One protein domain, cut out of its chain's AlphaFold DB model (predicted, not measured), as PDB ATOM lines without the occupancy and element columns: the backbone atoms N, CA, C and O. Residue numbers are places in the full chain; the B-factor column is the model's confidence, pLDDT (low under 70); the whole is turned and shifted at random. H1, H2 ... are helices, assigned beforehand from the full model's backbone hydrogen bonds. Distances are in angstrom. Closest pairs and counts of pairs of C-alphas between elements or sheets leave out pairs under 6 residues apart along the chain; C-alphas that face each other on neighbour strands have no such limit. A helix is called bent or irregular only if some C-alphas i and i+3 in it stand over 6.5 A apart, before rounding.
ATOM      1  N   ILE A  29      50.687 -23.814   4.299       62.53
ATOM      2  CA  ILE A  29      51.726 -23.228   5.149       62.53
ATOM      3  C   ILE A  29      52.485 -24.372   5.841       62.53
ATOM      4  O   ILE A  29      52.002 -24.950   6.814       62.53
ATOM      5  N   GLU A  30      53.674 -24.714   5.339       62.09
ATOM      6  CA  GLU A  30      54.554 -25.703   5.973       62.09
ATOM      7  C   GLU A  30      55.366 -25.035   7.095       62.09
ATOM      8  O   GLU A  30      56.277 -24.240   6.860       62.09
ATOM      9  N   VAL A  31      54.995 -25.315   8.345       72.50
ATOM     10  CA  VAL A  31      55.618 -24.739   9.546       72.50
ATOM     11  C   VAL A  31      55.897 -25.851  10.556       72.50
ATOM     12  O   VAL A  31      55.161 -26.831  10.655       72.50
ATOM     13  N   THR A  32      56.976 -25.707  11.326       77.19
ATOM     14  CA  THR A  32      57.319 -26.654  12.390       77.19
ATOM     15  C   THR A  32      56.256 -26.664  13.489       77.19
ATOM     16  O   THR A  32      55.732 -25.622  13.885       77.19
ATOM     17  N   ARG A  33      55.974 -27.851  14.044       76.00
ATOM     18  CA  ARG A  33      55.002 -28.031  15.135       76.00
ATOM     19  C   ARG A  33      55.234 -27.070  16.310       76.00
ATOM     20  O   ARG A  33      54.275 -26.525  16.841       76.00
ATOM     21  N   ASP A  34      56.494 -26.821  16.660       73.88
ATOM     22  CA  ASP A  34      56.890 -25.930  17.758       73.88
ATOM     23  C   ASP A  34      56.405 -24.479  17.558       73.88
ATOM     24  O   ASP A  34      55.851 -23.859  18.463       73.88
ATOM     25  N   LYS A  35      56.497 -23.954  16.328       71.62
ATOM     26  CA  LYS A  35      55.986 -22.615  15.994       71.62
ATOM     27  C   LYS A  35      54.462 -22.540  16.099       71.62
ATOM     28  O   LYS A  35      53.928 -21.531  16.560       71.62
ATOM     29  N   VAL A  36      53.763 -23.609  15.713       74.25
ATOM     30  CA  VAL A  36      52.302 -23.701  15.858       74.25
ATOM     31  C   VAL A  36      51.910 -23.721  17.335       74.25
ATOM     32  O   VAL A  36      51.022 -22.971  17.740       74.25
ATOM     33  N   GLU A  37      52.591 -24.524  18.157       79.75
ATOM     34  CA  GLU A  37      52.340 -24.592  19.600       79.75
ATOM     35  C   GLU A  37      52.609 -23.244  20.284       79.75
ATOM     36  O   GLU A  37      51.779 -22.788  21.075       79.75
ATOM     37  N   LEU A  38      53.690 -22.547  19.913       79.12
ATOM     38  CA  LEU A  38      54.014 -21.216  20.432       79.12
ATOM     39  C   LEU A  38      52.946 -20.174  20.070       79.12
ATOM     40  O   LEU A  38      52.475 -19.435  20.943       79.12
ATOM     41  N   ALA A  39      52.527 -20.123  18.802       72.06
ATOM     42  CA  ALA A  39      51.484 -19.209  18.341       72.06
ATOM     43  C   ALA A  39      50.131 -19.507  19.008       72.06
ATOM     44  O   ALA A  39      49.401 -18.579  19.379       72.06
ATOM     45  N   LEU A  40      49.817 -20.787  19.222       74.75
ATOM     46  CA  LEU A  40      48.609 -21.218  19.915       74.75
ATOM     47  C   LEU A  40      48.642 -20.789  21.386       74.75
ATOM     48  O   LEU A  40      47.724 -20.102  21.829       74.75
ATOM     49  N   HIS A  41      49.718 -21.083  22.123       77.81
ATOM     50  CA  HIS A  41      49.887 -20.671  23.524       77.81
ATOM     51  C   HIS A  41      49.817 -19.145  23.699       77.81
ATOM     52  O   HIS A  41      49.174 -18.631  24.624       77.81
ATOM     53  N   ARG A  42      50.430 -18.396  22.775       76.00
ATOM     54  CA  ARG A  42      50.440 -16.928  22.784       76.00
ATOM     55  C   ARG A  42      49.075 -16.315  22.485       76.00
ATOM     56  O   ARG A  42      48.877 -15.139  22.762       76.00
ATOM     57  N   ASN A  43      48.124 -17.060  21.941       69.56
ATOM     58  CA  ASN A  43      46.782 -16.539  21.711       69.56
ATOM     59  C   ASN A  43      45.725 -17.190  22.605       69.56
ATOM     60  O   ASN A  43      44.706 -16.552  22.848       69.56
ATOM     61  N   LEU A  44      45.982 -18.369  23.183       70.12
ATOM     62  CA  LEU A  44      45.037 -19.110  24.027       70.12
ATOM     63  C   LEU A  44      44.549 -18.298  25.234       70.12
ATOM     64  O   LEU A  44      43.371 -18.333  25.565       70.12
ATOM     65  N   HIS A  45      45.417 -17.484  25.841       66.31
ATOM     66  CA  HIS A  45      45.052 -16.618  26.970       66.31
ATOM     67  C   HIS A  45      44.065 -15.496  26.601       66.31
ATOM     68  O   HIS A  45      43.398 -14.939  27.471       66.31
ATOM     69  N   LYS A  46      43.962 -15.144  25.312       64.19
ATOM     70  CA  LYS A  46      42.959 -14.193  24.810       64.19
ATOM     71  C   LYS A  46      41.583 -14.846  24.718       64.19
ATOM     72  O   LYS A  46      40.573 -14.146  24.603       64.19
ATOM     73  N   TYR A  47      41.526 -16.176  24.798       65.25
ATOM     74  CA  TYR A  47      40.287 -16.917  24.822       65.25
ATOM     75  C   TYR A  47      39.818 -17.109  26.271       65.25
ATOM     76  O   TYR A  47      40.341 -17.940  27.000       65.25
ATOM     77  N   VAL A  48      38.795 -16.353  26.700       64.38
ATOM     78  CA  VAL A  48      38.068 -16.651  27.952       64.38
ATOM     79  C   VAL A  48      37.593 -18.113  27.907       64.38
ATOM     80  O   VAL A  48      36.960 -18.511  26.916       64.38
ATOM     81  N   PRO A  49      37.879 -18.923  28.934       66.94
ATOM     82  CA  PRO A  49      37.411 -20.297  28.980       66.94
ATOM     83  C   PRO A  49      35.881 -20.311  28.925       66.94
ATOM     84  O   PRO A  49      35.213 -19.612  29.685       66.94
ATOM     85  N   ALA A  50      35.315 -21.107  28.012       67.44
ATOM     86  CA  ALA A  50      33.863 -21.220  27.853       67.44
ATOM     87  C   ALA A  50      33.168 -21.613  29.172       67.44
ATOM     88  O   ALA A  50      32.061 -21.157  29.449       67.44
ATOM     89  N   GLY A  51      33.864 -22.384  30.015       74.12
ATOM     90  CA  GLY A  51      33.390 -22.779  31.340       74.12
ATOM     91  C   GLY A  51      33.190 -21.614  32.313       74.12
ATOM     92  O   GLY A  51      32.238 -21.639  33.084       74.12
ATOM     93  N   GLU A  52      34.020 -20.568  32.256       76.56
ATOM     94  CA  GLU A  52      33.872 -19.408  33.149       76.56
ATOM     95  C   GLU A  52      32.601 -18.625  32.804       76.56
ATOM     96  O   GLU A  52      31.815 -18.294  33.688       76.56
ATOM     97  N   ILE A  53      32.342 -18.399  31.513       77.75
ATOM     98  CA  ILE A  53      31.118 -17.726  31.057       77.75
ATOM     99  C   ILE A  53      29.889 -18.555  31.444       77.75
ATOM    100  O   ILE A  53      28.932 -18.000  31.980       77.75
ATOM    101  N   LEU A  54      29.941 -19.876  31.235       83.25
ATOM    102  CA  LEU A  54      28.839 -20.782  31.549       83.25
ATOM    103  C   LEU A  54      28.501 -20.797  33.050       83.25
ATOM    104  O   LEU A  54      27.325 -20.791  33.420       83.25
ATOM    105  N   ALA A  55      29.515 -20.766  33.917       86.81
ATOM    106  CA  ALA A  55      29.329 -20.715  35.364       86.81
ATOM    107  C   ALA A  55      28.607 -19.430  35.799       86.81
ATOM    108  O   ALA A  55      27.598 -19.494  36.506       86.81
ATOM    109  N   TRP A  56      29.065 -18.266  35.325       87.38
ATOM    110  CA  TRP A  56      28.433 -16.984  35.655       87.38
ATOM    111  C   TRP A  56      27.017 -16.865  35.079       87.38
ATOM    112  O   TRP A  56      26.136 -16.304  35.737       87.38
ATOM    113  N   THR A  57      26.762 -17.425  33.887       86.81
ATOM    114  CA  THR A  57      25.407 -17.465  33.312       86.81
ATOM    115  C   THR A  57      24.483 -18.358  34.122       86.81
ATOM    116  O   THR A  57      23.369 -17.942  34.427       86.81
ATOM    117  N   GLY A  58      24.957 -19.539  34.532       89.75
ATOM    118  CA  GLY A  58      24.187 -20.455  35.367       89.75
ATOM    119  C   GLY A  58      23.813 -19.806  36.693       89.75
ATOM    120  O   GLY A  58      22.639 -19.757  37.041       89.75
ATOM    121  N   LEU A  59      24.789 -19.200  37.374       91.00
ATOM    122  CA  LEU A  59      24.577 -18.537  38.660       91.00
ATOM    123  C   LEU A  59      23.584 -17.369  38.561       91.00
ATOM    124  O   LEU A  59      22.701 -17.235  39.405       91.00
ATOM    125  N   THR A  60      23.676 -16.562  37.501       90.12
ATOM    126  CA  THR A  60      22.747 -15.444  37.272       90.12
ATOM    127  C   THR A  60      21.328 -15.935  36.983       90.12
ATOM    128  O   THR A  60      20.373 -15.377  37.520       90.12
ATOM    129  N   ILE A  61      21.176 -16.997  36.183       90.94
ATOM    130  CA  ILE A  61      19.869 -17.610  35.901       90.94
ATOM    131  C   ILE A  61      19.280 -18.211  37.175       90.94
ATOM    132  O   ILE A  61      18.122 -17.949  37.477       90.94
ATOM    133  N   THR A  62      20.068 -18.957  37.953       92.81
ATOM    134  CA  THR A  62      19.611 -19.535  39.221       92.81
ATOM    135  C   THR A  62      19.121 -18.449  40.171       92.81
ATOM    136  O   THR A  62      18.005 -18.556  40.667       92.81
ATOM    137  N   LEU A  63      19.894 -17.376  40.373       90.69
ATOM    138  CA  LEU A  63      19.478 -16.261  41.229       90.69
ATOM    139  C   LEU A  63      18.213 -15.570  40.707       90.69
ATOM    140  O   LEU A  63      17.333 -15.246  41.503       90.69
ATOM    141  N   LEU A  64      18.091 -15.387  39.390       90.75
ATOM    142  CA  LEU A  64      16.895 -14.811  38.774       90.75
ATOM    143  C   LEU A  64      15.662 -15.694  38.998       90.75
ATOM    144  O   LEU A  64      14.613 -15.198  39.401       90.75
ATOM    145  N   THR A  65      15.794 -17.006  38.785       91.62
ATOM    146  CA  THR A  65      14.728 -17.979  39.042       91.62
ATOM    147  C   THR A  65      14.351 -17.990  40.516       91.62
ATOM    148  O   THR A  65      13.170 -17.919  40.833       91.62
ATOM    149  N   THR A  66      15.322 -18.005  41.432       91.06
ATOM    150  CA  THR A  66      15.033 -17.923  42.867       91.06
ATOM    151  C   THR A  66      14.280 -16.640  43.204       91.06
ATOM    152  O   THR A  66      13.309 -16.697  43.942       91.06
ATOM    153  N   MET A  67      14.639 -15.496  42.621       86.06
ATOM    154  CA  MET A  67      13.946 -14.236  42.899       86.06
ATOM    155  C   MET A  67      12.502 -14.197  42.371       86.06
ATOM    156  O   MET A  67      11.671 -13.482  42.929       86.06
ATOM    157  N   LEU A  68      12.209 -14.938  41.297       86.38
ATOM    158  CA  LEU A  68      10.873 -15.029  40.695       86.38
ATOM    159  C   LEU A  68      10.000 -16.123  41.323       86.38
ATOM    160  O   LEU A  68       8.780 -15.995  41.325       86.38
ATOM    161  N   THR A  69      10.606 -17.206  41.810       88.06
ATOM    162  CA  THR A  69       9.895 -18.408  42.272       88.06
ATOM    163  C   THR A  69       9.875 -18.546  43.792       88.06
ATOM    164  O   THR A  69       8.967 -19.181  44.322       88.06
ATOM    165  N   ALA A  70      10.848 -17.988  44.515       85.38
ATOM    166  CA  ALA A  70      10.921 -18.149  45.961       85.38
ATOM    167  C   ALA A  70      10.025 -17.144  46.693       85.38
ATOM    168  O   ALA A  70      10.122 -15.931  46.505       85.38
ATOM    169  N   GLU A  71       9.216 -17.661  47.611       82.12
ATOM    170  CA  GLU A  71       8.627 -16.863  48.677       82.12
ATOM    171  C   GLU A  71       9.657 -16.679  49.792       82.12
ATOM    172  O   GLU A  71      10.079 -17.633  50.450       82.12
ATOM    173  N   PHE A  72      10.079 -15.433  50.004       82.56
ATOM    174  CA  PHE A  72      11.022 -15.087  51.061       82.56
ATOM    175  C   PHE A  72      10.308 -15.084  52.415       82.56
ATOM    176  O   PHE A  72       9.834 -14.053  52.885       82.56
ATOM    177  N   GLN A  73      10.215 -16.258  53.036       82.31
ATOM    178  CA  GLN A  73       9.703 -16.409  54.395       82.31
ATOM    179  C   GLN A  73      10.769 -15.997  55.423       82.31
ATOM    180  O   GLN A  73      11.966 -16.226  55.203       82.31
ATOM    181  N   PRO A  74      10.365 -15.410  56.564       83.12
ATOM    182  CA  PRO A  74      11.294 -15.070  57.629       83.12
ATOM    183  C   PRO A  74      12.014 -16.332  58.110       83.12
ATOM    184  O   PRO A  74      11.401 -17.298  58.556       83.12
ATOM    185  N   SER A  75      13.334 -16.321  57.983       81.94
ATOM    186  CA  SER A  75      14.211 -17.463  58.250       81.94
ATOM    187  C   SER A  75      15.472 -16.956  58.942       81.94
ATOM    188  O   SER A  75      15.913 -15.836  58.675       81.94
ATOM    189  N   PHE A  76      16.056 -17.755  59.841       77.25
ATOM    190  CA  PHE A  76      17.234 -17.359  60.635       77.25
ATOM    191  C   PHE A  76      17.042 -16.073  61.471       77.25
ATOM    192  O   PHE A  76      17.993 -15.343  61.730       77.25
ATOM    193  N   GLY A  77      15.808 -15.775  61.898       81.06
ATOM    194  CA  GLY A  77      15.502 -14.578  62.695       81.06
ATOM    195  C   GLY A  77      15.516 -13.260  61.909       81.06
ATOM    196  O   GLY A  77      15.337 -12.202  62.505       81.06
ATOM    197  N   MET A  78      15.694 -13.309  60.584       81.88
ATOM    198  CA  MET A  78      15.610 -12.153  59.689       81.88
ATOM    199  C   MET A  78      14.282 -12.142  58.930       81.88
ATOM    200  O   MET A  78      13.744 -13.194  58.577       81.88
ATOM    201  N   SER A  79      13.758 -10.941  58.668       85.75
ATOM    202  CA  SER A  79      12.536 -10.758  57.880       85.75
ATOM    203  C   SER A  79      12.732 -11.210  56.429       85.75
ATOM    204  O   SER A  79      13.839 -11.150  55.886       85.75
ATOM    205  N   GLY A  80      11.640 -11.621  55.780       84.94
ATOM    206  CA  GLY A  80      11.635 -11.967  54.356       84.94
ATOM    207  C   GLY A  80      12.181 -10.851  53.459       84.94
ATOM    208  O   GLY A  80      12.938 -11.112  52.525       84.94
ATOM    209  N   ASP A  81      11.895  -9.594  53.805       86.38
ATOM    210  CA  ASP A  81      12.390  -8.420  53.077       86.38
ATOM    211  C   ASP A  81      13.919  -8.307  53.103       86.38
ATOM    212  O   ASP A  81      14.539  -7.935  52.103       86.38
ATOM    213  N   THR A  82      14.545  -8.690  54.221       88.50
ATOM    214  CA  THR A  82      16.008  -8.689  54.349       88.50
ATOM    215  C   THR A  82      16.625  -9.723  53.408       88.50
ATOM    216  O   THR A  82      17.562  -9.416  52.671       88.50
ATOM    217  N   TRP A  83      16.056 -10.931  53.365       87.62
ATOM    218  CA  TRP A  83      16.498 -11.992  52.456       87.62
ATOM    219  C   TRP A  83      16.333 -11.610  50.990       87.62
ATOM    220  O   TRP A  83      17.245 -11.822  50.189       87.62
ATOM    221  N   ARG A  84      15.217 -10.966  50.645       86.56
ATOM    222  CA  ARG A  84      15.000 -10.436  49.299       86.56
ATOM    223  C   ARG A  84      16.084  -9.425  48.913       86.56
ATOM    224  O   ARG A  84      16.611  -9.499  47.804       86.56
ATOM    225  N   GLY A  85      16.470  -8.538  49.832       89.75
ATOM    226  CA  GLY A  85      17.582  -7.605  49.638       89.75
ATOM    227  C   GLY A  85      18.916  -8.307  49.363       89.75
ATOM    228  O   GLY A  85      19.622  -7.938  48.425       89.75
ATOM    229  N   VAL A  86      19.235  -9.364  50.118       89.44
ATOM    230  CA  VAL A  86      20.458 -10.163  49.916       89.44
ATOM    231  C   VAL A  86      20.480 -10.813  48.532       89.44
ATOM    232  O   VAL A  86      21.494 -10.734  47.841       89.44
ATOM    233  N   PHE A  87      19.369 -11.408  48.091       88.69
ATOM    234  CA  PHE A  87      19.282 -12.017  46.761       88.69
ATOM    235  C   PHE A  87      19.398 -10.988  45.631       88.69
ATOM    236  O   PHE A  87      20.069 -11.257  44.636       88.69
ATOM    237  N   ILE A  88      18.824  -9.793  45.800       89.38
ATOM    238  CA  ILE A  88      18.992  -8.687  44.846       89.38
ATOM    239  C   ILE A  88      20.466  -8.265  44.768       89.38
ATOM    240  O   ILE A  88      21.003  -8.108  43.672       89.38
ATOM    241  N   LEU A  89      21.149  -8.114  45.907       91.31
ATOM    242  CA  LEU A  89      22.575  -7.771  45.937       91.31
ATOM    243  C   LEU A  89      23.441  -8.863  45.295       91.31
ATOM    244  O   LEU A  89      24.321  -8.553  44.491       91.31
ATOM    245  N   ALA A  90      23.167 -10.134  45.599       89.06
ATOM    246  CA  ALA A  90      23.860 -11.272  45.004       89.06
ATOM    247  C   ALA A  90      23.655 -11.336  43.483       89.06
ATOM    248  O   ALA A  90      24.600 -11.617  42.746       89.06
ATOM    249  N   PHE A  91      22.449 -11.018  43.005       89.50
ATOM    250  CA  PHE A  91      22.147 -10.942  41.578       89.50
ATOM    251  C   PHE A  91      22.976  -9.853  40.887       89.50
ATOM    252  O   PHE A  91      23.646 -10.119  39.892       89.50
ATOM    253  N   TRP A  92      23.030  -8.639  41.440       89.38
ATOM    254  CA  TRP A  92      23.880  -7.581  40.881       89.38
ATOM    255  C   TRP A  92      25.368  -7.952  40.891       89.38
ATOM    256  O   TRP A  92      26.083  -7.663  39.926       89.38
ATOM    257  N   ALA A  93      25.826  -8.647  41.935       88.94
ATOM    258  CA  ALA A  93      27.192  -9.149  42.013       88.94
ATOM    259  C   ALA A  93      27.498 -10.208  40.936       88.94
ATOM    260  O   ALA A  93      28.618 -10.229  40.424       88.94
ATOM    261  N   SER A  94      26.530 -11.047  40.544       88.00
ATOM    262  CA  SER A  94      26.717 -12.051  39.484       88.00
ATOM    263  C   SER A  94      26.665 -11.462  38.073       88.00
ATOM    264  O   SER A  94      27.341 -11.952  37.166       88.00
ATOM    265  N   VAL A  95      25.908 -10.379  37.882       87.06
ATOM    266  CA  VAL A  95      25.773  -9.698  36.586       87.06
ATOM    267  C   VAL A  95      27.076  -9.007  36.172       87.06
ATOM    268  O   VAL A  95      27.429  -9.019  34.993       87.06
ATOM    269  N   PHE A  96      27.840  -8.443  37.110       87.25
ATOM    270  CA  PHE A  96      29.087  -7.736  36.795       87.25
ATOM    271  C   PHE A  96      30.134  -8.595  36.039       87.25
ATOM    272  O   PHE A  96      30.570  -8.190  34.952       87.25
ATOM    273  N   PRO A  97      30.541  -9.785  36.531       83.06
ATOM    274  CA  PRO A  97      31.458 -10.660  35.803       83.06
ATOM    275  C   PRO A  97      30.833 -11.230  34.527       83.06
ATOM    276  O   PRO A  97      31.550 -11.409  33.542       83.06
ATOM    277  N   LEU A  98      29.513 -11.437  34.495       84.88
ATOM    278  CA  LEU A  98      28.799 -11.887  33.301       84.88
ATOM    279  C   LEU A  98      28.901 -10.869  32.160       84.88
ATOM    280  O   LEU A  98      29.289 -11.229  31.049       84.88
ATOM    281  N   VAL A  99      28.648  -9.587  32.436       84.75
ATOM    282  CA  VAL A  99      28.798  -8.507  31.447       84.75
ATOM    283  C   VAL A  99      30.255  -8.380  31.008       84.75
ATOM    284  O   VAL A  99      30.535  -8.277  29.814       84.75
ATOM    285  N   ARG A 100      31.215  -8.454  31.938       82.50
ATOM    286  CA  ARG A 100      32.647  -8.425  31.595       82.50
ATOM    287  C   ARG A 100      33.046  -9.606  30.703       82.50
ATOM    288  O   ARG A 100      33.800  -9.416  29.746       82.50
ATOM    289  N   GLY A 101      32.549 -10.805  31.000       80.12
ATOM    290  CA  GLY A 101      32.741 -12.012  30.198       80.12
ATOM    291  C   GLY A 101      32.122 -11.879  28.808       80.12
ATOM    292  O   GLY A 101      32.784 -12.189  27.819       80.12
ATOM    293  N   LEU A 102      30.912 -11.324  28.725       79.81
ATOM    294  CA  LEU A 102      30.199 -11.089  27.472       79.81
ATOM    295  C   LEU A 102      30.920 -10.061  26.589       79.81
ATOM    296  O   LEU A 102      31.142 -10.317  25.411       79.81
ATOM    297  N   VAL A 103      31.395  -8.949  27.160       79.00
ATOM    298  CA  VAL A 103      32.195  -7.948  26.429       79.00
ATOM    299  C   VAL A 103      33.500  -8.554  25.909       79.00
ATOM    300  O   VAL A 103      33.889  -8.294  24.771       79.00
ATOM    301  N   ARG A 104      34.179  -9.389  26.707       73.38
ATOM    302  CA  ARG A 104      35.378 -10.115  26.255       73.38
ATOM    303  C   ARG A 104      35.064 -11.141  25.169       73.38
ATOM    304  O   ARG A 104      35.909 -11.363  24.310       73.38
ATOM    305  N   LEU A 105      33.889 -11.769  25.207       70.31
ATOM    306  CA  LEU A 105      33.441 -12.717  24.188       70.31
ATOM    307  C   LEU A 105      33.118 -12.003  22.867       70.31
ATOM    308  O   LEU A 105      33.567 -12.439  21.813       70.31
ATOM    309  N   CYS A 106      32.425 -10.866  22.920       69.75
ATOM    310  CA  CYS A 106      32.140 -10.044  21.741       69.75
ATOM    311  C   CYS A 106      33.402  -9.409  21.138       69.75
ATOM    312  O   CYS A 106      33.456  -9.181  19.936       69.75
ATOM    313  N   ARG A 107      34.429  -9.140  21.954       68.38
ATOM    314  CA  ARG A 107      35.736  -8.627  21.505       68.38
ATOM    315  C   ARG A 107      36.731  -9.720  21.098       68.38
ATOM    316  O   ARG A 107      37.912  -9.416  20.938       68.38
ATOM    317  N   ARG A 108      36.306 -10.982  20.953       62.00
ATOM    318  CA  ARG A 108      37.221 -12.062  20.564       62.00
ATOM    319  C   ARG A 108      37.777 -11.823  19.158       62.00
ATOM    320  O   ARG A 108      36.984 -11.649  18.232       62.00
ATOM    321  N   PRO A 109      39.105 -11.897  18.975       58.25
ATOM    322  CA  PRO A 109      39.672 -12.068  17.649       58.25
ATOM    323  C   PRO A 109      39.192 -13.411  17.078       58.25
ATOM    324  O   PRO A 109      39.196 -14.437  17.769       58.25
ATOM    325  N   LYS A 110      38.694 -13.380  15.840       59.47
ATOM    326  CA  LYS A 110      38.227 -14.573  15.121       59.47
ATOM    327  C   LYS A 110      39.397 -15.523  14.869       59.47
ATOM    328  O   LYS A 110      40.553 -15.121  14.922       59.47
ATOM    329  N   ILE A 111      39.088 -16.785  14.580       61.47
ATOM    330  CA  ILE A 111      40.084 -17.804  14.207       61.47
ATOM    331  C   ILE A 111      40.952 -17.327  13.029       61.47
ATOM    332  O   ILE A 111      42.141 -17.618  12.999       61.47
ATOM    333  N   ASP A 112      40.399 -16.497  12.144       62.97
ATOM    334  CA  ASP A 112      41.129 -15.851  11.045       62.97
ATOM    335  C   ASP A 112      42.351 -15.052  11.533       62.97
ATOM    336  O   ASP A 112      43.382 -15.009  10.872       62.97
ATOM    337  N   ASP A 113      42.281 -14.469  12.730       65.12
ATOM    338  CA  ASP A 113      43.379 -13.715  13.335       65.12
ATOM    339  C   ASP A 113      44.502 -14.641  13.841       65.12
ATOM    340  O   ASP A 113      45.669 -14.253  13.855       65.12
ATOM    341  N   LEU A 114      44.176 -15.890  14.209       66.69
ATOM    342  CA  LEU A 114      45.177 -16.919  14.514       66.69
ATOM    343  C   LEU A 114      45.908 -17.360  13.249       66.69
ATOM    344  O   LEU A 114      47.130 -17.474  13.267       66.69
ATOM    345  N   VAL A 115      45.165 -17.584  12.163       68.19
ATOM    346  CA  VAL A 115      45.730 -17.982  10.866       68.19
ATOM    347  C   VAL A 115      46.649 -16.878  10.338       68.19
ATOM    348  O   VAL A 115      47.814 -17.139  10.044       68.19
ATOM    349  N   ASN A 116      46.186 -15.625  10.366       68.25
ATOM    350  CA  ASN A 116      46.981 -14.461   9.970       68.25
ATOM    351  C   ASN A 116      48.209 -14.239  10.873       68.25
ATOM    352  O   ASN A 116      49.247 -13.765  10.408       68.25
ATOM    353  N   ALA A 117      48.118 -14.553  12.172       67.31
ATOM    354  CA  ALA A 117      49.263 -14.467  13.077       67.31
ATOM    355  C   ALA A 117      50.332 -15.520  12.750       67.31
ATOM    356  O   ALA A 117      51.518 -15.195  12.770       67.31
ATOM    357  N   ILE A 118      49.922 -16.749  12.416       71.50
ATOM    358  CA  ILE A 118      50.834 -17.829  12.005       71.50
ATOM    359  C   ILE A 118      51.509 -17.486  10.669       71.50
ATOM    360  O   ILE A 118      52.713 -17.692  10.524       71.50
ATOM    361  N   GLU A 119      50.770 -16.901   9.722       73.50
ATOM    362  CA  GLU A 119      51.310 -16.459   8.429       73.50
ATOM    363  C   GLU A 119      52.344 -15.322   8.572       73.50
ATOM    364  O   GLU A 119      53.379 -15.310   7.901       73.50
ATOM    365  N   ARG A 120      52.119 -14.358   9.477       72.62
ATOM    366  CA  ARG A 120      53.097 -13.279   9.724       72.62
ATOM    367  C   ARG A 120      54.382 -13.786  10.373       72.62
ATOM    368  O   ARG A 120      55.469 -13.359   9.975       72.62
ATOM    369  N   ASP A 121      54.273 -14.687  11.349       69.94
ATOM    370  CA  ASP A 121      55.444 -15.269  12.015       69.94
ATOM    371  C   ASP A 121      56.258 -16.156  11.055       69.94
ATOM    372  O   ASP A 121      57.485 -16.202  11.161       69.94
ATOM    373  N   SER A 122      55.622 -16.817  10.077       66.88
ATOM    374  CA  SER A 122      56.344 -17.602   9.066       66.88
ATOM    375  C   SER A 122      57.105 -16.720   8.063       66.88
ATOM    376  O   SER A 122      58.270 -17.011   7.789       66.88
ATOM    377  N   ARG A 123      56.519 -15.606   7.586       65.75
ATOM    378  CA  ARG A 123      57.181 -14.668   6.646       65.75
ATOM    379  C   ARG A 123      58.345 -13.887   7.257       65.75
ATOM    380  O   ARG A 123      59.318 -13.612   6.565       65.75
ATOM    381  N   SER A 124      58.272 -13.517   8.537       62.56
ATOM    382  CA  SER A 124      59.333 -12.726   9.189       62.56
ATOM    383  C   SER A 124      60.647 -13.489   9.411       62.56
ATOM    384  O   SER A 124      61.671 -12.865   9.659       62.56
ATOM    385  N   ALA A 125      60.628 -14.821   9.306       55.88
ATOM    386  CA  ALA A 125      61.810 -15.672   9.451       55.88
ATOM    387  C   ALA A 125      62.514 -15.985   8.114       55.88
ATOM    388  O   ALA A 125      63.565 -16.623   8.127       55.88
TER     389      ALA A 125
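This is residues 29 to 125 of the 127 residues of an uncharacterized protein of Microbacterium sp. TPD7012 (UniProt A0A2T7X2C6). The model is a long, thin rod made of two helix pairs placed end to end: a long helical hairpin, H2 and H3, makes one part of its length, and the shorter helices H1 and H4 cross loosely in the other. From residue 29 the backbone runs out along the rod through H1 and H2, turns in the loop of residues 70 to 79, and comes back through H3 and H4, with the first and last printed residues at the same end. The printed part has 97 residues with four named helices, in the order H1, H2, H3, H4, and no named strand; its class is all helix. It is extended, with a radius of gyration of the C-alphas of 22.1 A and spans of 70 by 20 by 17 A.

H1, residues 33 to 44, touches H4, residues 111 to 123, and H4 touches H1 with residues 114 to 118 alone. Their closest C-alphas are those of Ala 39 and Ile 118, 6.5 A apart. They run opposite ways at a steep tilt of 45 degrees. H2, residues 50 to 69, and H3, residues 80 to 106, form a helical hairpin. They touch with 19 pairs of C-alphas within 8 A, the closest being those of Trp 56 and Leu 98, 5.6 A apart. They run opposite ways at a shallow tilt of 29 degrees, with their centres 8.9 A apart. H1 is apart from H2 and from H3, and H4 is apart from H2 and from H3. In H1, H2 and H4 every O i to N i+4 pair is within hydrogen-bond range; in H3, 22 of 23 are.

H1, 12 residues, begins with C-alpha 33 at (55.002, -28.031, 15.135) and is 16.1 A from first to last C-alpha. H2, 20 residues, measures 28.1 A in the same way. H3, the longest helix with 27 residues, begins with C-alpha 80 at (11.635, -11.967, 54.356) and measures 38.6 A. It is neither bent nor irregular, but only just: C-alphas 94 and 97 are 6.2 A apart. H4, 13 residues and 19.0 A, ends with C-alpha 123 at (57.181, -14.668, 6.646).

The two C-alphas farthest apart are those of Gly 77 and Ala 125, at 70.6 A, while those of Ile 29 and Ala 125 are 13.3 A apart. The printed part has no cut. The links H1 to H2 and H3 to H4 are tight, the link H2 to H3 is short, and no link is long. The mean pLDDT of the printed part is 78.1; 26 residues are under 70, namely 29 to 30, 43, 45 to 50, 106 to 117 and 121 to 125.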